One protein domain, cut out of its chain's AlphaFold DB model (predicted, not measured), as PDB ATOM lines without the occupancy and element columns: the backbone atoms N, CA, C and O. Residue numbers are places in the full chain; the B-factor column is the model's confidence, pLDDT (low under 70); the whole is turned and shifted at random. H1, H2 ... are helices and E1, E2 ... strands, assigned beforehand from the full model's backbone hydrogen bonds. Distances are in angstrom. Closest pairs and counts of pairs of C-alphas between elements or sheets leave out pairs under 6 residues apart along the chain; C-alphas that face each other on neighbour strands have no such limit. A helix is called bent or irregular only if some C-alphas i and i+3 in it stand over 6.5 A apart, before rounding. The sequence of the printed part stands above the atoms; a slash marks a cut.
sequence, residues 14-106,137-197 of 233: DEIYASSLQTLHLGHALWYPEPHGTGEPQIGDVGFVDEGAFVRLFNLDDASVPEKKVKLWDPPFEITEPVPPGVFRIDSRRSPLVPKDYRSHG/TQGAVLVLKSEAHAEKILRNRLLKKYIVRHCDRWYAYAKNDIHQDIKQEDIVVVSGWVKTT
ATOM      1  N   ASP A  14      45.654   4.623  30.569       91.81
ATOM      2  CA  ASP A  14      45.026   5.353  29.473       91.81
ATOM      3  C   ASP A  14      43.651   5.920  29.853       91.81
ATOM      4  O   ASP A  14      43.399   7.106  29.628       91.81
ATOM      5  N   GLU A  15      42.804   5.142  30.534       92.44
ATOM      6  CA  GLU A  15      41.522   5.620  31.066       92.44
ATOM      7  C   GLU A  15      41.722   6.730  32.107       92.44
ATOM      8  O   GLU A  15      41.025   7.753  32.100       92.44
ATOM      9  N   ILE A  16      42.688   6.541  33.017       92.69
ATOM     10  CA  ILE A  16      43.035   7.536  34.038       92.69
ATOM     11  C   ILE A  16      43.528   8.806  33.358       92.69
ATOM     12  O   ILE A  16      43.076   9.894  33.710       92.69
ATOM     13  N   TYR A  17      44.430   8.685  32.389       93.56
ATOM     14  CA  TYR A  17      44.992   9.814  31.665       93.56
ATOM     15  C   TYR A  17      43.909  10.607  30.924       93.56
ATOM     16  O   TYR A  17      43.776  11.817  31.134       93.56
ATOM     17  N   ALA A  18      43.079   9.919  30.138       94.38
ATOM     18  CA  ALA A  18      42.000  10.526  29.371       94.38
ATOM     19  C   ALA A  18      40.978  11.239  30.267       94.38
ATOM     20  O   ALA A  18      40.631  12.399  30.023       94.38
ATOM     21  N   SER A  19      40.518  10.575  31.332       94.00
ATOM     22  CA  SER A  19      39.535  11.147  32.260       94.00
ATOM     23  C   SER A  19      40.111  12.293  33.096       94.00
ATOM     24  O   SER A  19      39.452  13.317  33.283       94.00
ATOM     25  N   SER A  20      41.359  12.174  33.550       93.62
ATOM     26  CA  SER A  20      42.015  13.176  34.399       93.62
ATOM     27  C   SER A  20      42.336  14.473  33.653       93.62
ATOM     28  O   SER A  20      42.307  15.542  34.263       93.62
ATOM     29  N   LEU A  21      42.620  14.405  32.347       93.94
ATOM     30  CA  LEU A  21      42.882  15.583  31.510       93.94
ATOM     31  C   LEU A  21      41.639  16.127  30.792       93.94
ATOM     32  O   LEU A  21      41.721  17.157  30.118       93.94
ATOM     33  N   GLN A  22      40.468  15.509  30.972       92.88
ATOM     34  CA  GLN A  22      39.211  15.985  30.385       92.88
ATOM     35  C   GLN A  22      38.880  17.435  30.789       92.88
ATOM     36  O   GLN A  22      38.245  18.172  30.026       92.88
ATOM     37  N   THR A  23      39.359  17.878  31.956       89.88
ATOM     38  CA  THR A  23      39.207  19.250  32.467       89.88
ATOM     39  C   THR A  23      39.910  20.309  31.618       89.88
ATOM     40  O   THR A  23      39.622  21.491  31.768       89.88
ATOM     41  N   LEU A  24      40.816  19.920  30.713       90.81
ATOM     42  CA  LEU A  24      41.422  20.846  29.752       90.81
ATOM     43  C   LEU A  24      40.442  21.255  28.643       90.81
ATOM     44  O   LEU A  24      40.672  22.251  27.967       90.81
ATOM     45  N   HIS A  25      39.346  20.511  28.451       91.69
ATOM     46  CA  HIS A  25      38.323  20.777  27.432       91.69
ATOM     47  C   HIS A  25      38.849  20.798  25.981       91.69
ATOM     48  O   HIS A  25      38.267  21.448  25.108       91.69
ATOM     49  N   LEU A  26      39.924  20.051  25.705       91.31
ATOM     50  CA  LEU A  26      40.592  20.002  24.395       91.31
ATOM     51  C   LEU A  26      40.247  18.774  23.546       91.31
ATOM     52  O   LEU A  26      40.704  18.666  22.413       91.31
ATOM     53  N   GLY A  27      39.412  17.875  24.063       93.19
ATOM     54  CA  GLY A  27      39.066  16.614  23.413       93.19
ATOM     55  C   GLY A  27      39.376  15.427  24.316       93.19
ATOM     56  O   GLY A  27      39.486  15.582  25.531       93.19
ATOM     57  N   HIS A  28      39.478  14.248  23.709       95.44
ATOM     58  CA  HIS A  28      39.880  13.022  24.387       95.44
ATOM     59  C   HIS A  28      41.408  12.900  24.334       95.44
ATOM     60  O   HIS A  28      41.984  12.953  23.247       95.44
ATOM     61  N   ALA A  29      42.066  12.795  25.489       95.12
ATOM     62  CA  ALA A  29      43.521  12.696  25.545       95.12
ATOM     63  C   ALA A  29      43.962  11.249  25.281       95.12
ATOM     64  O   ALA A  29      43.525  10.340  25.979       95.12
ATOM     65  N   LEU A  30      44.826  11.049  24.284       94.06
ATOM     66  CA  LEU A  30      45.360   9.734  23.924       94.06
ATOM     67  C   LEU A  30      46.627   9.431  24.724       94.06
ATOM     68  O   LEU A  30      47.524  10.272  24.806       94.06
ATOM     69  N   TRP A  31      46.705   8.224  25.280       92.81
ATOM     70  CA  TRP A  31      47.907   7.710  25.943       92.81
ATOM     71  C   TRP A  31      48.955   7.232  24.928       92.81
ATOM     72  O   TRP A  31      50.161   7.416  25.124       92.81
ATOM     73  N   TYR A  32      48.486   6.702  23.797       91.25
ATOM     74  CA  TYR A  32      49.265   6.420  22.595       91.25
ATOM     75  C   TYR A  32      48.854   7.374  21.468       91.25
ATOM     76  O   TYR A  32      48.070   7.006  20.592       91.25
ATOM     77  N   PRO A  33      49.328   8.636  21.494       89.56
ATOM     78  CA  PRO A  33      49.001   9.619  20.466       89.56
ATOM     79  C   PRO A  33      49.790   9.411  19.165       89.56
ATOM     80  O   PRO A  33      49.526  10.103  18.181       89.56
ATOM     81  N   GLU A  34      50.793   8.528  19.149       86.88
ATOM     82  CA  GLU A  34      51.551   8.236  17.939       86.88
ATOM     83  C   GLU A  34      50.668   7.620  16.844       86.88
ATOM     84  O   GLU A  34      49.692   6.930  17.144       86.88
ATOM     85  N   PRO A  35      51.014   7.836  15.561       80.69
ATOM     86  CA  PRO A  35      50.317   7.200  14.453       80.69
ATOM     87  C   PRO A  35      50.229   5.682  14.635       80.69
ATOM     88  O   PRO A  35      51.251   5.004  14.746       80.69
ATOM     89  N   HIS A  36      49.006   5.155  14.622       80.75
ATOM     90  CA  HIS A  36      48.761   3.721  14.515       80.75
ATOM     91  C   HIS A  36      49.116   3.237  13.092       80.75
ATOM     92  O   HIS A  36      49.335   4.047  12.187       80.75
ATOM     93  N   GLY A  37      49.111   1.923  12.834       81.19
ATOM     94  CA  GLY A  37      49.307   1.371  11.480       81.19
ATOM     95  C   GLY A  37      48.308   1.905  10.436       81.19
ATOM     96  O   GLY A  37      48.565   1.865   9.237       81.19
ATOM     97  N   THR A  38      47.190   2.476  10.891       83.56
ATOM     98  CA  THR A  38      46.164   3.147  10.076       83.56
ATOM     99  C   THR A  38      46.470   4.620   9.764       83.56
ATOM    100  O   THR A  38      45.667   5.294   9.113       83.56
ATOM    101  N   GLY A  39      47.614   5.129  10.225       84.94
ATOM    102  CA  GLY A  39      48.074   6.503  10.056       84.94
ATOM    103  C   GLY A  39      47.814   7.402  11.266       84.94
ATOM    104  O   GLY A  39      47.184   7.020  12.252       84.94
ATOM    105  N   GLU A  40      48.321   8.630  11.177       89.12
ATOM    106  CA  GLU A  40      48.131   9.672  12.189       89.12
ATOM    107  C   GLU A  40      46.672  10.150  12.200       89.12
ATOM    108  O   GLU A  40      46.192  10.472  11.113       89.12
ATOM    109  N   PRO A  41      45.990  10.298  13.354       92.12
ATOM    110  CA  PRO A  41      44.606  10.778  13.412       92.12
ATOM    111  C   PRO A  41      44.391  12.094  12.648       92.12
ATOM    112  O   PRO A  41      45.125  13.064  12.837       92.12
ATOM    113  N   GLN A  42      43.371  12.148  11.798       93.44
ATOM    114  CA  GLN A  42      43.013  13.282  10.948       93.44
ATOM    115  C   GLN A  42      41.551  13.673  11.165       93.44
ATOM    116  O   GLN A  42      40.709  12.882  11.586       93.44
ATOM    117  N   ILE A  43      41.231  14.922  10.834       94.62
ATOM    118  CA  ILE A  43      39.847  15.391  10.837       94.62
ATOM    119  C   ILE A  43      39.029  14.593   9.812       94.62
ATOM    120  O   ILE A  43      39.450  14.410   8.669       94.62
ATOM    121  N   GLY A  44      37.846  14.144  10.231       95.19
ATOM    122  CA  GLY A  44      36.954  13.307   9.430       95.19
ATOM    123  C   GLY A  44      37.182  11.808   9.598       95.19
ATOM    124  O   GLY A  44      36.422  11.035   9.024       95.19
ATOM    125  N   ASP A  45      38.173  11.385  10.386       96.56
ATOM    126  CA  ASP A  45      38.349   9.967  10.688       96.56
ATOM    127  C   ASP A  45      37.151   9.417  11.451       96.56
ATOM    128  O   ASP A  45      36.697  10.025  12.423       96.56
ATOM    129  N   VAL A  46      36.694   8.240  11.039       97.69
ATOM    130  CA  VAL A  46      35.792   7.382  11.804       97.69
ATOM    131  C   VAL A  46      36.622   6.238  12.360       97.69
ATOM    132  O   VAL A  46      37.412   5.626  11.639       97.69
ATOM    133  N   GLY A  47      36.480   5.964  13.649       96.94
ATOM    134  CA  GLY A  47      37.292   4.970  14.332       96.94
ATOM    135  C   GLY A  47      36.825   4.721  15.752       96.94
ATOM    136  O   GLY A  47      35.722   5.115  16.118       96.94
ATOM    137  N   PHE A  48      37.682   4.100  16.543       96.06
ATOM    138  CA  PHE A  48      37.474   3.870  17.969       96.06
ATOM    139  C   PHE A  48      38.793   4.079  18.716       96.06
ATOM    140  O   PHE A  48      39.856   4.212  18.101       96.06
ATOM    141  N   VAL A  49      38.721   4.182  20.040       94.44
ATOM    142  CA  VAL A  49      39.910   4.230  20.896       94.44
ATOM    143  C   VAL A  49      40.090   2.857  21.523       94.44
ATOM    144  O   VAL A  49      39.149   2.345  22.122       94.44
ATOM    145  N   ASP A  50      41.282   2.290  21.383       91.81
ATOM    146  CA  ASP A  50      41.656   0.995  21.945       91.81
ATOM    147  C   ASP A  50      42.971   1.135  22.708       91.81
ATOM    148  O   ASP A  50      43.934   1.705  22.194       91.81
ATOM    149  N   GLU A  51      42.967   0.713  23.972       90.81
ATOM    150  CA  GLU A  51      44.092   0.826  24.917       90.81
ATOM    151  C   GLU A  51      44.792   2.205  24.919       90.81
ATOM    152  O   GLU A  51      46.002   2.323  25.105       90.81
ATOM    153  N   GLY A  52      44.038   3.288  24.698       90.81
ATOM    154  CA  GLY A  52      44.551   4.660  24.667       90.81
ATOM    155  C   GLY A  52      45.149   5.123  23.334       90.81
ATOM    156  O   GLY A  52      45.668   6.244  23.280       90.81
ATOM    157  N   ALA A  53      45.070   4.312  22.279       92.81
ATOM    158  CA  ALA A  53      45.400   4.659  20.897       92.81
ATOM    159  C   ALA A  53      44.127   4.878  20.070       92.81
ATOM    160  O   ALA A  53      43.114   4.219  20.283       92.81
ATOM    161  N   PHE A  54      44.166   5.774  19.082       95.12
ATOM    162  CA  PHE A  54      43.070   5.883  18.115       95.12
ATOM    163  C   PHE A  54      43.289   4.926  16.938       95.12
ATOM    164  O   PHE A  54      44.284   5.037  16.218       95.12
ATOM    165  N   VAL A  55      42.326   4.034  16.710       94.56
ATOM    166  CA  VAL A  55      42.307   3.082  15.598       94.56
ATOM    167  C   VAL A  55      41.326   3.578  14.542       94.56
ATOM    168  O   VAL A  55      40.113   3.635  14.751       94.56
ATOM    169  N   ARG A  56      41.855   3.962  13.378       95.94
ATOM    170  CA  ARG A  56      41.055   4.518  12.282       95.94
ATOM    171  C   ARG A  56      40.461   3.405  11.418       95.94
ATOM    172  O   ARG A  56      41.191   2.591  10.859       95.94
ATOM    173  N   LEU A  57      39.150   3.453  11.202       95.81
ATOM    174  CA  LEU A  57      38.437   2.591  10.259       95.81
ATOM    175  C   LEU A  57      38.520   3.140   8.830       95.81
ATOM    176  O   LEU A  57      38.969   2.460   7.916       95.81
ATOM    177  N   PHE A  58      38.124   4.395   8.642       96.00
ATOM    178  CA  PHE A  58      38.162   5.111   7.364       96.00
ATOM    179  C   PHE A  58      38.121   6.622   7.624       96.00
ATOM    180  O   PHE A  58      37.979   7.055   8.769       96.00
ATOM    181  N   ASN A  59      38.243   7.440   6.578       95.81
ATOM    182  CA  ASN A  59      38.064   8.886   6.676       95.81
ATOM    183  C   ASN A  59      36.917   9.333   5.766       95.81
ATOM    184  O   ASN A  59      36.832   8.918   4.619       95.81
ATOM    185  N   LEU A  60      36.053  10.207   6.277       94.50
ATOM    186  CA  LEU A  60      34.877  10.733   5.576       94.50
ATOM    187  C   LEU A  60      35.189  11.574   4.323       94.50
ATOM    188  O   LEU A  60      34.279  11.922   3.576       94.50
ATOM    189  N   ASP A  61      36.449  11.935   4.123       86.81
ATOM    190  CA  ASP A  61      36.956  12.791   3.051       86.81
ATOM    191  C   ASP A  61      38.031  12.069   2.207       86.81
ATOM    192  O   ASP A  61      38.819  12.697   1.503       86.81
ATOM    193  N   ASP A  62      38.097  10.737   2.281       80.88
ATOM    194  CA  ASP A  62      39.108   9.930   1.585       80.88
ATOM    195  C   ASP A  62      38.985   9.955   0.051       80.88
ATOM    196  O   ASP A  62      39.990   9.858  -0.655       80.88
ATOM    197  N   ALA A  63      37.773  10.145  -0.472       77.81
ATOM    198  CA  ALA A  63      37.520  10.290  -1.901       77.81
ATOM    199  C   ALA A  63      38.137  11.573  -2.481       77.81
ATOM    200  O   ALA A  63      38.510  11.595  -3.654       77.81
ATOM    201  N   SER A  64      38.241  12.639  -1.679       76.62
ATOM    202  CA  SER A  64      38.838  13.907  -2.110       76.62
ATOM    203  C   SER A  64      40.340  13.974  -1.800       76.62
ATOM    204  O   SER A  64      41.088  14.617  -2.537       76.62
ATOM    205  N   VAL A  65      40.794  13.267  -0.754       79.69
ATOM    206  CA  VAL A  65      42.196  13.207  -0.319       79.69
ATOM    207  C   VAL A  65      42.664  11.745  -0.221       79.69
ATOM    208  O   VAL A  65      42.532  11.129   0.841       79.69
ATOM    209  N   PRO A  66      43.283  11.184  -1.281       78.56
ATOM    210  CA  PRO A  66      43.695   9.775  -1.325       78.56
ATOM    211  C   PRO A  66      44.640   9.340  -0.195       78.56
ATOM    212  O   PRO A  66      44.660   8.172   0.184       78.56
ATOM    213  N   GLU A  67      45.413  10.273   0.364       82.12
ATOM    214  CA  GLU A  67      46.320  10.048   1.501       82.12
ATOM    215  C   GLU A  67      45.577   9.667   2.790       82.12
ATOM    216  O   GLU A  67      46.148   9.014   3.663       82.12
ATOM    217  N   LYS A  68      44.294  10.035   2.910       84.00
ATOM    218  CA  LYS A  68      43.441   9.677   4.054       84.00
ATOM    219  C   LYS A  68      42.821   8.283   3.921       84.00
ATOM    220  O   LYS A  68      42.161   7.820   4.853       84.00
ATOM    221  N   LYS A  69      43.019   7.604   2.786       86.12
ATOM    222  CA  LYS A  69      42.466   6.272   2.543       86.12
ATOM    223  C   LYS A  69      43.161   5.230   3.416       86.12
ATOM    224  O   LYS A  69      44.383   5.084   3.390       86.12
ATOM    225  N   VAL A  70      42.367   4.452   4.143       89.75
ATOM    226  CA  VAL A  70      42.866   3.370   4.997       89.75
ATOM    227  C   VAL A  70      42.970   2.086   4.189       89.75
ATOM    228  O   VAL A  70      41.999   1.657   3.576       89.75
ATOM    229  N   LYS A  71      44.159   1.479   4.185       88.56
ATOM    230  CA  LYS A  71      44.443   0.222   3.469       88.56
ATOM    231  C   LYS A  71      44.545  -0.999   4.382       88.56
ATOM    232  O   LYS A  71      44.767  -2.092   3.887       88.56
ATOM    233  N   LEU A  72      44.456  -0.798   5.699       91.44
ATOM    234  CA  LEU A  72      44.628  -1.872   6.677       91.44
ATOM    235  C   LEU A  72      43.493  -2.903   6.613       91.44
ATOM    236  O   LEU A  72      43.723  -4.074   6.883       91.44
ATOM    237  N   TRP A  73      42.282  -2.453   6.290       93.44
ATOM    238  CA  TRP A  73      41.071  -3.260   6.370       93.44
ATOM    239  C   TRP A  73      40.732  -3.918   5.035       93.44
ATOM    240  O   TRP A  73      40.838  -3.280   3.985       93.44
ATOM    241  N   ASP A  74      40.284  -5.170   5.106       93.12
ATOM    242  CA  ASP A  74      39.815  -5.955   3.968       93.12
ATOM    243  C   ASP A  74      38.473  -6.629   4.328       93.12
ATOM    244  O   ASP A  74      38.459  -7.471   5.229       93.12
ATOM    245  N   PRO A  75      37.345  -6.247   3.692       94.62
ATOM    246  CA  PRO A  75      37.238  -5.191   2.685       94.62
ATOM    247  C   PRO A  75      37.387  -3.783   3.301       94.62
ATOM    248  O   PRO A  75      37.087  -3.591   4.479       94.62
ATOM    249  N   PRO A  76      37.806  -2.764   2.526       93.81
ATOM    250  CA  PRO A  76      37.758  -1.380   2.981       93.81
ATOM    251  C   PRO A  76      36.307  -0.886   3.082       93.81
ATOM    252  O   PRO A  76      35.441  -1.298   2.309       93.81
ATOM    253  N   PHE A  77      36.040   0.059   3.985       94.56
ATOM    254  CA  PHE A  77      34.719   0.684   4.062       94.56
ATOM    255  C   PHE A  77      34.428   1.545   2.827       94.56
ATOM    256  O   PHE A  77      35.229   2.400   2.449       94.56
ATOM    257  N   GLU A  78      33.238   1.383   2.250       91.81
ATOM    258  CA  GLU A  78      32.775   2.192   1.122       91.81
ATOM    259  C   GLU A  78      31.752   3.251   1.554       91.81
ATOM    260  O   GLU A  78      30.664   2.945   2.064       91.81
ATOM    261  N   ILE A  79      32.073   4.518   1.284       91.38
ATOM    262  CA  ILE A  79      31.160   5.648   1.479       91.38
ATOM    263  C   ILE A  79      30.182   5.705   0.299       91.38
ATOM    264  O   ILE A  79      30.523   6.165  -0.786       91.38
ATOM    265  N   THR A  80      28.937   5.270   0.507       89.06
ATOM    266  CA  THR A  80      27.907   5.300  -0.556       89.06
ATOM    267  C   THR A  80      27.142   6.615  -0.635       89.06
ATOM    268  O   THR A  80      26.542   6.915  -1.661       89.06
ATOM    269  N   GLU A  81      27.092   7.374   0.459       91.38
ATOM    270  CA  GLU A  81      26.454   8.690   0.507       91.38
ATOM    271  C   GLU A  81      27.517   9.712   0.918       91.38
ATOM    272  O   GLU A  81      28.016   9.619   2.041       91.38
ATOM    273  N   PRO A  82      27.906  10.656   0.044       89.44
ATOM    274  CA  PRO A  82      28.963  11.605   0.358       89.44
ATOM    275  C   PRO A  82      28.545  12.540   1.496       89.44
ATOM    276  O   PRO A  82      27.366  12.865   1.672       89.44
ATOM    277  N   VAL A  83      29.528  13.014   2.261       91.56
ATOM    278  CA  VAL A  83      29.287  14.010   3.310       91.56
ATOM    279  C   VAL A  83      28.756  15.301   2.667       91.56
ATOM    280  O   VAL A  83      29.271  15.718   1.626       91.56
ATOM    281  N   PRO A  84      27.752  15.975   3.265       90.88
ATOM    282  CA  PRO A  84      27.230  17.224   2.724       90.88
ATOM    283  C   PRO A  84      28.330  18.272   2.476       90.88
ATOM    284  O   PRO A  84      29.234  18.431   3.307       90.88
ATOM    285  N   PRO A  85      28.250  19.041   1.374       88.00
ATOM    286  CA  PRO A  85      29.274  20.018   1.034       88.00
ATOM    287  C   PRO A  85      29.395  21.108   2.106       88.00
ATOM    288  O   PRO A  85      28.421  21.511   2.746       88.00
ATOM    289  N   GLY A  86      30.616  21.608   2.305       84.94
ATOM    290  CA  GLY A  86      30.897  22.676   3.270       84.94
ATOM    291  C   GLY A  86      30.873  22.241   4.739       84.94
ATOM    292  O   GLY A  86      30.883  23.104   5.620       84.94
ATOM    293  N   VAL A  87      30.852  20.933   5.021       89.50
ATOM    294  CA  VAL A  87      30.964  20.394   6.382       89.50
ATOM    295  C   VAL A  87      32.366  20.575   6.965       89.50
ATOM    296  O   VAL A  87      32.480  21.013   8.107       89.50
ATOM    297  N   PHE A  88      33.417  20.325   6.183       89.25
ATOM    298  CA  PHE A  88      34.818  20.417   6.614       89.25
ATOM    299  C   PHE A  88      35.366  21.852   6.606       89.25
ATOM    300  O   PHE A  88      36.425  22.133   6.056       89.25
ATOM    301  N   ARG A  89      34.641  22.796   7.217       91.25
ATOM    302  CA  ARG A  89      35.175  24.141   7.482       91.25
ATOM    303  C   ARG A  89      36.007  24.105   8.758       91.25
ATOM    304  O   ARG A  89      35.450  23.902   9.840       91.25
ATOM    305  N   ILE A  90      37.314  24.291   8.613       92.81
ATOM    306  CA  ILE A  90      38.287  24.181   9.702       92.81
ATOM    307  C   ILE A  90      38.515  25.546  10.367       92.81
ATOM    308  O   ILE A  90      38.724  26.550   9.691       92.81
ATOM    309  N   ASP A  91      38.447  25.565  11.697       91.62
ATOM    310  CA  ASP A  91      38.942  26.629  12.574       91.62
ATOM    311  C   ASP A  91      40.307  26.190  13.118       91.62
ATOM    312  O   ASP A  91      40.384  25.267  13.938       91.62
ATOM    313  N   SER A  92      41.372  26.823  12.628       91.81
ATOM    314  CA  SER A  92      42.745  26.570  13.069       91.81
ATOM    315  C   SER A  92      43.137  27.605  14.119       91.81
ATOM    316  O   SER A  92      43.126  28.812  13.867       91.81
ATOM    317  N   ARG A  93      43.513  27.138  15.311       84.31
ATOM    318  CA  ARG A  93      43.935  27.985  16.433       84.31
ATOM    319  C   ARG A  93      45.373  27.677  16.809       84.31
ATOM    320  O   ARG A  93      45.737  26.523  17.048       84.31
ATOM    321  N   ARG A  94      46.189  28.727  16.902       76.56
ATOM    322  CA  ARG A  94      47.562  28.605  17.392       76.56
ATOM    323  C   ARG A  94      47.588  28.522  18.915       76.56
ATOM    324  O   ARG A  94      46.768  29.142  19.590       76.56
ATOM    325  N   SER A  95      48.535  27.733  19.408       79.69
ATOM    326  CA  SER A  95      48.938  27.661  20.813       79.69
ATOM    327  C   SER A  95      47.808  27.399  21.838       79.69
ATOM    328  O   SER A  95      47.837  28.002  22.911       79.69
ATOM    329  N   PRO A  96      46.816  26.502  21.593       83.81
ATOM    330  CA  PRO A  96      45.886  26.040  22.640       83.81
ATOM    331  C   PRO A  96      46.602  25.520  23.891       83.81
ATOM    332  O   PRO A  96      46.077  25.649  24.996       83.81
ATOM    333  N   LEU A  97      47.789  24.937  23.706       90.06
ATOM    334  CA  LEU A  97      48.699  24.533  24.762       90.06
ATOM    335  C   LEU A  97      50.055  25.193  24.514       90.06
ATOM    336  O   LEU A  97      50.590  25.126  23.410       90.06
ATOM    337  N   VAL A  98      50.600  25.815  25.552       91.38
ATOM    338  CA  VAL A  98      51.965  26.356  25.615       91.38
ATOM    339  C   VAL A  98      52.885  25.387  26.373       91.38
ATOM    340  O   VAL A  98      52.359  24.520  27.084       91.38
ATOM    341  N   PRO A  99      54.221  25.521  26.273       90.06
ATOM    342  CA  PRO A  99      55.153  24.705  27.050       90.06
ATOM    343  C   PRO A  99      54.903  24.860  28.554       90.06
ATOM    344  O   PRO A  99      55.054  25.961  29.086       90.06
ATOM    345  N   LYS A 100      54.455  23.787  29.216       89.88
ATOM    346  CA  LYS A 100      54.253  23.676  30.672       89.88
ATOM    347  C   LYS A 100      53.773  22.272  31.055       89.88
ATOM    348  O   LYS A 100      53.431  21.461  30.190       89.88
ATOM    349  N   ASP A 101      53.636  22.060  32.360       90.44
ATOM    350  CA  ASP A 101      53.034  20.863  32.944       90.44
ATOM    351  C   ASP A 101      51.527  21.069  33.148       90.44
ATOM    352  O   ASP A 101      51.075  21.921  33.925       90.44
ATOM    353  N   TYR A 102      50.728  20.262  32.461       92.06
ATOM    354  CA  TYR A 102      49.280  20.189  32.609       92.06
ATOM    355  C   TYR A 102      48.950  19.058  33.564       92.06
ATOM    356  O   TYR A 102      49.251  17.899  33.298       92.06
ATOM    357  N   ARG A 103      48.345  19.407  34.695       92.00
ATOM    358  CA  ARG A 103      48.141  18.502  35.822       92.00
ATOM    359  C   ARG A 103      46.662  18.410  36.131       92.00
ATOM    360  O   ARG A 103      45.967  19.428  36.136       92.00
ATOM    361  N   SER A 104      46.192  17.204  36.407       91.69
ATOM    362  CA  SER A 104      44.850  17.011  36.939       91.69
ATOM    363  C   SER A 104      44.763  17.453  38.401       91.69
ATOM    364  O   SER A 104      45.769  17.675  39.080       91.69
ATOM    365  N   HIS A 105      43.536  17.523  38.917       87.56
ATOM    366  CA  HIS A 105      43.296  17.798  40.328       87.56
ATOM    367  C   HIS A 105      44.070  16.825  41.238       87.56
ATOM    368  O   HIS A 105      44.085  15.616  41.006       87.56
ATOM    369  N   GLY A 106      44.696  17.360  42.289       83.81
ATOM    370  CA  GLY A 106      45.434  16.586  43.287       83.81
ATOM    371  C   GLY A 106      46.828  16.121  42.862       83.81
ATOM    372  O   GLY A 106      47.457  15.413  43.645       83.81
ATOM    373  N   THR A 137      42.623  10.154  44.412       85.94
ATOM    374  CA  THR A 137      42.490   8.716  44.093       85.94
ATOM    375  C   THR A 137      43.123   8.358  42.750       85.94
ATOM    376  O   THR A 137      43.646   7.261  42.577       85.94
ATOM    377  N   GLN A 138      43.096   9.290  41.802       89.31
ATOM    378  CA  GLN A 138      43.751   9.169  40.512       89.31
ATOM    379  C   GLN A 138      44.179  10.544  40.009       89.31
ATOM    380  O   GLN A 138      43.624  11.563  40.429       89.31
ATOM    381  N   GLY A 139      45.140  10.567  39.097       90.31
ATOM    382  CA  GLY A 139      45.535  11.797  38.435       90.31
ATOM    383  C   GLY A 139      46.421  11.558  37.229       90.31
ATOM    384  O   GLY A 139      46.849  10.436  36.968       90.31
ATOM    385  N   ALA A 140      46.708  12.626  36.503       92.25
ATOM    386  CA  ALA A 140      47.550  12.585  35.324       92.25
ATOM    387  C   ALA A 140      48.349  13.873  35.152       92.25
ATOM    388  O   ALA A 140      47.946  14.948  35.613       92.25
ATOM    389  N   VAL A 141      49.472  13.742  34.450       92.12
ATOM    390  CA  VAL A 141      50.314  14.856  34.020       92.12
ATOM    391  C   VAL A 141      50.638  14.701  32.545       92.12
ATOM    392  O   VAL A 141      50.999  13.614  32.102       92.12
ATOM    393  N   LEU A 142      50.538  15.807  31.814       92.69
ATOM    394  CA  LEU A 142      51.116  16.001  30.492       92.69
ATOM    395  C   LEU A 142      52.170  17.106  30.590       92.69
ATOM    396  O   LEU A 142      51.842  18.244  30.917       92.69
ATOM    397  N   VAL A 143      53.418  16.781  30.277       90.56
ATOM    398  CA  VAL A 143      54.525  17.736  30.178       90.56
ATOM    399  C   VAL A 143      54.751  18.057  28.707       90.56
ATOM    400  O   VAL A 143      55.023  17.154  27.913       90.56
ATOM    401  N   LEU A 144      54.648  19.335  28.341       89.75
ATOM    402  CA  LEU A 144      54.921  19.815  26.986       89.75
ATOM    403  C   LEU A 144      56.166  20.697  26.949       89.75
ATOM    404  O   LEU A 144      56.255  21.672  27.695       89.75
ATOM    405  N   LYS A 145      57.084  20.402  26.018       85.56
ATOM    406  CA  LYS A 145      58.285  21.219  25.777       85.56
ATOM    407  C   LYS A 145      58.108  22.286  24.696       85.56
ATOM    408  O   LYS A 145      58.885  23.236  24.652       85.56
ATOM    409  N   SER A 146      57.099  22.158  23.837       87.00
ATOM    410  CA  SER A 146      56.739  23.176  22.846       87.00
ATOM    411  C   SER A 146      55.249  23.493  22.905       87.00
ATOM    412  O   SER A 146      54.472  22.837  23.600       87.00
ATOM    413  N   GLU A 147      54.842  24.506  22.146       90.81
ATOM    414  CA  GLU A 147      53.425  24.718  21.888       90.81
ATOM    415  C   GLU A 147      52.805  23.540  21.123       90.81
ATOM    416  O   GLU A 147      53.487  22.781  20.422       90.81
ATOM    417  N   ALA A 148      51.496  23.382  21.288       92.06
ATOM    418  CA  ALA A 148      50.667  22.521  20.459       92.06
ATOM    419  C   ALA A 148      49.770  23.390  19.576       92.06
ATOM    420  O   ALA A 148      49.404  24.498  19.963       92.06
ATOM    421  N   HIS A 149      49.373  22.875  18.419       92.88
ATOM    422  CA  HIS A 149      48.420  23.500  17.505       92.88
ATOM    423  C   HIS A 149      47.075  22.784  17.585       92.88
ATOM    424  O   HIS A 149      47.033  21.584  17.857       92.88
ATOM    425  N   ALA A 150      45.982  23.515  17.355       94.31
ATOM    426  CA  ALA A 150      44.649  22.937  17.267       94.31
ATOM    427  C   ALA A 150      44.015  23.208  15.912       94.31
ATOM    428  O   ALA A 150      44.032  24.338  15.421       94.31
ATOM    429  N   GLU A 151      43.330  22.196  15.404       95.44
ATOM    430  CA  GLU A 151      42.369  22.344  14.321       95.44
ATOM    431  C   GLU A 151      41.058  21.681  14.698       95.44
ATOM    432  O   GLU A 151      41.031  20.633  15.347       95.44
ATOM    433  N   LYS A 152      39.946  22.297  14.300       94.81
ATOM    434  CA  LYS A 152      38.617  21.766  14.589       94.81
ATOM    435  C   LYS A 152      37.615  22.134  13.510       94.81
ATOM    436  O   LYS A 152      37.583  23.263  13.038       94.81
ATOM    437  N   ILE A 153      36.721  21.208  13.187       94.06
ATOM    438  CA  ILE A 153      35.540  21.489  12.376       94.06
ATOM    439  C   ILE A 153      34.632  22.463  13.139       94.06
ATOM    440  O   ILE A 153      34.238  22.217  14.288       94.06
ATOM    441  N   LEU A 154      34.247  23.561  12.489       91.81
ATOM    442  CA  LEU A 154      33.247  24.481  13.024       91.81
ATOM    443  C   LEU A 154      31.943  23.740  13.342       91.81
ATOM    444  O   LEU A 154      31.528  22.836  12.622       91.81
ATOM    445  N   ARG A 155      31.263  24.131  14.428       86.00
ATOM    446  CA  ARG A 155      30.035  23.458  14.884       86.00
ATOM    447  C   ARG A 155      29.009  23.374  13.746       86.00
ATOM    448  O   ARG A 155      28.340  24.354  13.434       86.00
ATOM    449  N   ASN A 156      28.852  22.179  13.182       88.75
ATOM    450  CA  ASN A 156      28.017  21.949  12.013       88.75
ATOM    451  C   ASN A 156      26.919  20.922  12.327       88.75
ATOM    452  O   ASN A 156      27.191  19.777  12.690       88.75
ATOM    453  N   ARG A 157      25.651  21.337  12.200       92.38
ATOM    454  CA  ARG A 157      24.491  20.458  12.431       92.38
ATOM    455  C   ARG A 157      24.345  19.379  11.352       92.38
ATOM    456  O   ARG A 157      23.832  18.312  11.665       92.38
ATOM    457  N   LEU A 158      24.790  19.640  10.122       94.31
ATOM    458  CA  LEU A 158      24.741  18.679   9.017       94.31
ATOM    459  C   LEU A 158      25.672  17.497   9.281       94.31
ATOM    460  O   LEU A 158      25.234  16.362   9.141       94.31
ATOM    461  N   LEU A 159      26.893  17.750   9.773       94.25
ATOM    462  CA  LEU A 159      27.813  16.676  10.162       94.25
ATOM    463  C   LEU A 159      27.206  15.783  11.244       94.25
ATOM    464  O   LEU A 159      27.237  14.567  11.129       94.25
ATOM    465  N   LYS A 160      26.594  16.378  12.276       94.31
ATOM    466  CA  LYS A 160      25.941  15.602  13.342       94.31
ATOM    467  C   LYS A 160      24.804  14.732  12.808       94.31
ATOM    468  O   LYS A 160      24.714  13.570  13.180       94.31
ATOM    469  N   LYS A 161      23.948  15.283  11.939       96.12
ATOM    470  CA  LYS A 161      22.861  14.524  11.300       96.12
ATOM    471  C   LYS A 161      23.400  13.375  10.451       96.12
ATOM    472  O   LYS A 161      22.851  12.284  10.510       96.12
ATOM    473  N   TYR A 162      24.471  13.629   9.702       96.19
ATOM    474  CA  TYR A 162      25.146  12.620   8.897       96.19
ATOM    475  C   TYR A 162      25.704  11.493   9.783       96.19
ATOM    476  O   TYR A 162      25.373  10.335   9.568       96.19
ATOM    477  N   ILE A 163      26.435  11.830  10.853       95.50
ATOM    478  CA  ILE A 163      26.966  10.851  11.818       95.50
ATOM    479  C   ILE A 163      25.853   9.972  12.389       95.50
ATOM    480  O   ILE A 163      25.942   8.753  12.315       95.50
ATOM    481  N   VAL A 164      24.779  10.573  12.912       95.75
ATOM    482  CA  VAL A 164      23.663   9.817  13.503       95.75
ATOM    483  C   VAL A 164      23.015   8.884  12.479       95.75
ATOM    484  O   VAL A 164      22.715   7.743  12.804       95.75
ATOM    485  N   ARG A 165      22.838   9.336  11.233       96.81
ATOM    486  CA  ARG A 165      22.224   8.534  10.166       96.81
ATOM    487  C   ARG A 165      23.073   7.331   9.742       96.81
ATOM    488  O   ARG A 165      22.510   6.339   9.291       96.81
ATOM    489  N   HIS A 166      24.398   7.426   9.836       96.88
ATOM    490  CA  HIS A 166      25.310   6.395   9.334       96.88
ATOM    491  C   HIS A 166      26.002   5.574  10.433       96.88
ATOM    492  O   HIS A 166      26.618   4.561  10.108       96.88
ATOM    493  N   CYS A 167      25.875   5.947  11.711       96.31
ATOM    494  CA  CYS A 167      26.561   5.266  12.813       96.31
ATOM    495  C   CYS A 167      26.233   3.767  12.909       96.31
ATOM    496  O   CYS A 167      27.152   2.971  13.085       96.31
ATOM    497  N   ASP A 168      24.970   3.371  12.702       97.25
ATOM    498  CA  ASP A 168      24.552   1.960  12.679       97.25
ATOM    499  C   ASP A 168      25.314   1.165  11.612       97.25
ATOM    500  O   ASP A 168      25.764   0.046  11.847       97.25
ATOM    501  N   ARG A 169      25.504   1.763  10.431       97.62
ATOM    502  CA  ARG A 169      26.226   1.135   9.321       97.62
ATOM    503  C   ARG A 169      27.723   1.046   9.598       97.62
ATOM    504  O   ARG A 169      28.334   0.040   9.258       97.62
ATOM    505  N   TRP A 170      28.316   2.082  10.184       97.94
ATOM    506  CA  TRP A 170      29.736   2.065  10.552       97.94
ATOM    507  C   TRP A 170      30.017   0.995  11.602       97.94
ATOM    508  O   TRP A 170      30.996   0.263  11.488       97.94
ATOM    509  N   TYR A 171      29.114   0.860  12.573       98.25
ATOM    510  CA  TYR A 171      29.166  -0.204  13.562       98.25
ATOM    511  C   TYR A 171      28.983  -1.590  12.934       98.25
ATOM    512  O   TYR A 171      29.758  -2.499  13.225       98.25
ATOM    513  N   ALA A 172      28.005  -1.753  12.036       97.94
ATOM    514  CA  ALA A 172      27.787  -3.009  11.326       97.94
ATOM    515  C   ALA A 172      29.025  -3.436  10.526       97.94
ATOM    516  O   ALA A 172      29.394  -4.600  10.593       97.94
ATOM    517  N   TYR A 173      29.697  -2.501   9.849       98.00
ATOM    518  CA  TYR A 173      30.968  -2.770   9.174       98.00
ATOM    519  C   TYR A 173      32.049  -3.226  10.159       98.00
ATOM    520  O   TYR A 173      32.634  -4.294   9.991       98.00
ATOM    521  N   ALA A 174      32.273  -2.452  11.227       97.75
ATOM    522  CA  ALA A 174      33.299  -2.770  12.214       97.75
ATOM    523  C   ALA A 174      33.089  -4.163  12.831       97.75
ATOM    524  O   ALA A 174      34.038  -4.922  12.989       97.75
ATOM    525  N   LYS A 175      31.841  -4.525  13.128       97.69
ATOM    526  CA  LYS A 175      31.499  -5.803  13.754       97.69
ATOM    527  C   LYS A 175      31.456  -6.977  12.776       97.69
ATOM    528  O   LYS A 175      31.959  -8.055  13.084       97.69
ATOM    529  N   ASN A 176      30.787  -6.809  11.639       97.56
ATOM    530  CA  ASN A 176      30.431  -7.929  10.768       97.56
ATOM    531  C   ASN A 176      31.452  -8.151   9.656       97.56
ATOM    532  O   ASN A 176      31.683  -9.303   9.304       97.56
ATOM    533  N   ASP A 177      32.057  -7.082   9.136       97.06
ATOM    534  CA  ASP A 177      32.913  -7.161   7.950       97.06
ATOM    535  C   ASP A 177      34.391  -7.302   8.338       97.06
ATOM    536  O   ASP A 177      35.120  -8.064   7.714       97.06
ATOM    537  N   ILE A 178      34.825  -6.609   9.400       96.44
ATOM    538  CA  ILE A 178      36.222  -6.635   9.882       96.44
ATOM    539  C   ILE A 178      36.373  -7.183  11.314       96.44
ATOM    540  O   ILE A 178      37.446  -7.083  11.913       96.44
ATOM    541  N   HIS A 179      35.296  -7.759  11.858       96.00
ATOM    542  CA  HIS A 179      35.274  -8.567  13.085       96.00
ATOM    543  C   HIS A 179      35.878  -7.917  14.343       96.00
ATOM    544  O   HIS A 179      36.471  -8.602  15.176       96.00
ATOM    545  N   GLN A 180      35.718  -6.603  14.503       95.56
ATOM    546  CA  GLN A 180      36.127  -5.888  15.711       95.56
ATOM    547  C   GLN A 180      35.110  -6.098  16.840       95.56
ATOM    548  O   GLN A 180      33.903  -5.908  16.649       95.56
ATOM    549  N   ASP A 181      35.600  -6.451  18.029       95.25
ATOM    550  CA  ASP A 181      34.785  -6.598  19.239       95.25
ATOM    551  C   ASP A 181      34.649  -5.257  19.968       95.25
ATOM    552  O   ASP A 181      35.260  -5.003  21.002       95.25
ATOM    553  N   ILE A 182      33.864  -4.365  19.369       95.69
ATOM    554  CA  ILE A 182      33.555  -3.047  19.920       95.69
ATOM    555  C   ILE A 182      32.052  -2.893  20.117       95.69
ATOM    556  O   ILE A 182      31.231  -3.636  19.560       95.69
ATOM    557  N   LYS A 183      31.663  -1.890  20.895       95.75
ATOM    558  CA  LYS A 183      30.275  -1.459  21.005       95.75
ATOM    559  C   LYS A 183      30.002  -0.321  20.037       95.75
ATOM    560  O   LYS A 183      30.902   0.337  19.520       95.75
ATOM    561  N   GLN A 184      28.725  -0.073  19.795       95.44
ATOM    562  CA  GLN A 184      28.321   0.996  18.896       95.44
ATOM    563  C   GLN A 184      28.713   2.374  19.441       95.44
ATOM    564  O   GLN A 184      29.110   3.248  18.674       95.44
ATOM    565  N   GLU A 185      28.640   2.559  20.760       95.31
ATOM    566  CA  GLU A 185      29.062   3.780  21.446       95.31
ATOM    567  C   GLU A 185      30.572   4.061  21.372       95.31
ATOM    568  O   GLU A 185      30.975   5.202  21.602       95.31
ATOM    569  N   ASP A 186      31.387   3.065  21.011       95.94
ATOM    570  CA  ASP A 186      32.839   3.219  20.871       95.94
ATOM    571  C   ASP A 186      33.220   3.851  19.521       95.94
ATOM    572  O   ASP A 186      34.329   4.368  19.361       95.94
ATOM    573  N   ILE A 187      32.297   3.859  18.546       97.81
ATOM    574  CA  ILE A 187      32.501   4.519  17.256       97.81
ATOM    575  C   ILE A 187      32.478   6.036  17.444       97.81
ATOM    576  O   ILE A 187      31.462   6.647  17.785       97.81
ATOM    577  N   VAL A 188      33.601   6.668  17.124       96.69
ATOM    578  CA  VAL A 188      33.789   8.113  17.218       96.69
ATOM    579  C   VAL A 188      34.190   8.714  15.878       96.69
ATOM    580  O   VAL A 188      34.778   8.060  15.016       96.69
ATOM    581  N   VAL A 189      33.887  10.005  15.724       97.19
ATOM    582  CA  VAL A 189      34.354  10.814  14.595       97.19
ATOM    583  C   VAL A 189      35.292  11.901  15.087       97.19
ATOM    584  O   VAL A 189      34.927  12.721  15.939       97.19
ATOM    585  N   VAL A 190      36.488  11.955  14.508       96.44
ATOM    586  CA  VAL A 190      37.480  12.985  14.809       96.44
ATOM    587  C   VAL A 190      37.030  14.303  14.183       96.44
ATOM    588  O   VAL A 190      37.148  14.542  12.982       96.44
ATOM    589  N   SER A 191      36.494  15.189  15.021       95.38
ATOM    590  CA  SER A 191      36.053  16.533  14.616       95.38
ATOM    591  C   SER A 191      37.117  17.614  14.810       95.38
ATOM    592  O   SER A 191      36.863  18.780  14.522       95.38
ATOM    593  N   GLY A 192      38.289  17.253  15.319       95.38
ATOM    594  CA  GLY A 192      39.400  18.153  15.589       95.38
ATOM    595  C   GLY A 192      40.503  17.439  16.358       95.38
ATOM    596  O   GLY A 192      40.298  16.327  16.843       95.38
ATOM    597  N   TRP A 193      41.654  18.085  16.480       95.44
ATOM    598  CA  TRP A 193      42.814  17.561  17.191       95.44
ATOM    599  C   TRP A 193      43.605  18.687  17.858       95.44
ATOM    600  O   TRP A 193      43.502  19.851  17.471       95.44
ATOM    601  N   VAL A 194      44.414  18.313  18.852       95.12
ATOM    602  CA  VAL A 194      45.501  19.132  19.398       95.12
ATOM    603  C   VAL A 194      46.782  18.320  19.271       95.12
ATOM    604  O   VAL A 194      46.837  17.200  19.772       95.12
ATOM    605  N   LYS A 195      47.786  18.851  18.574       93.00
ATOM    606  CA  LYS A 195      49.019  18.121  18.252       93.00
ATOM    607  C   LYS A 195      50.240  18.990  18.468       93.00
ATOM    608  O   LYS A 195      50.189  20.203  18.287       93.00
ATOM    609  N   THR A 196      51.345  18.354  18.820       90.31
ATOM    610  CA  THR A 196      52.648  18.992  18.983       90.31
ATOM    611  C   THR A 196      53.702  18.189  18.231       90.31
ATOM    612  O   THR A 196      53.577  16.970  18.106       90.31
ATOM    613  N   THR A 197      54.713  18.869  17.697       83.31
ATOM    614  CA  THR A 197      55.834  18.240  16.987       83.31
ATOM    615  C   THR A 197      57.039  17.988  17.890       83.31
ATOM    616  O   THR A 197      57.924  17.227  17.502       83.31
TER     617      THR A 197
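Overview. This is residues 14 to 106 and 137 to 197 of the 233 residues of an uncharacterized protein of Phanerochaete carnosa (strain HHB-10118-sp) (UniProt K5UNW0). The domain is an arch: the sheet E3, E6, E7 is its crosspiece, the two-stranded ribbon E4 and E5 one leg, the bent helix H2 the other. Between the legs lie H1, packed on E5, and the hairpin E1 and E2 near the middle. The printed part has 154 residues, under half of them in named elements, in the order H1 E1 E2 E3 E4 E5 E6 H2 E7; the class is mixed, helices and strands. It is compact, with a radius of gyration of the C-alphas of 16.2 A and spans of 47 by 33 by 26 A.

Arrangement. Look first at E3, residues 90 to 97, E6, residues 148 to 153, and E7, residues 192 to 195, antiparallel in that order; N 91 and O 152 are 2.8 A apart, N 149 and O 195 2.8 A, within hydrogen-bond range. E3 bends by 67 degrees at residue 94 and runs on, at 93 degrees, into E4, residues 100 to 103. Its antiparallel neighbour is E5, residues 138 to 144, with N 102 and O 142 at 2.8 A. The closest C-alphas of H1, residues 14 to 24, and E5 are Tyr 17 and Ala 140, 5.3 A apart. E1, residues 45 to 50, and E2, residues 53 to 59, form an antiparallel hairpin, with N 48 and O 55 at 3.1 A. H2, residues 157 to 177, assigned as one helix by its hydrogen bonds, is bent, C-alphas 165 and 168 lying 7.4 A apart; its arms H2a, residues 157 to 165, and H2b, residues 168 to 177, stand at a steep tilt of 44 degrees. H2b and E1 are near each other, with 5 pairs of C-alphas within 10 A. H1 is irregular, but only just: C-alphas 20 and 23 are 7.0 A apart. Every O i to N i+4 pair is within hydrogen-bond range in H2a and H2b, 5 of 7 in H1.

Along the chain. Find C-alpha 14 at (45.026, 5.353, 29.473), where H1 begins. E5 runs 20.5 A and E3 18.3 A. E7 ends at C-alpha 195, (49.019, 18.121, 18.252).

Size, cuts and confidence. The C-alphas farthest apart, of Thr 80 and Gly 106, are 48.5 A apart. Residues 107 to 136 are not printed; C-alphas 106 and 137 are 8.4 A apart across the cut. The links H1 to E1, E2 to E3 and H2 to E7 are long. No printed residue has a pLDDT under 70.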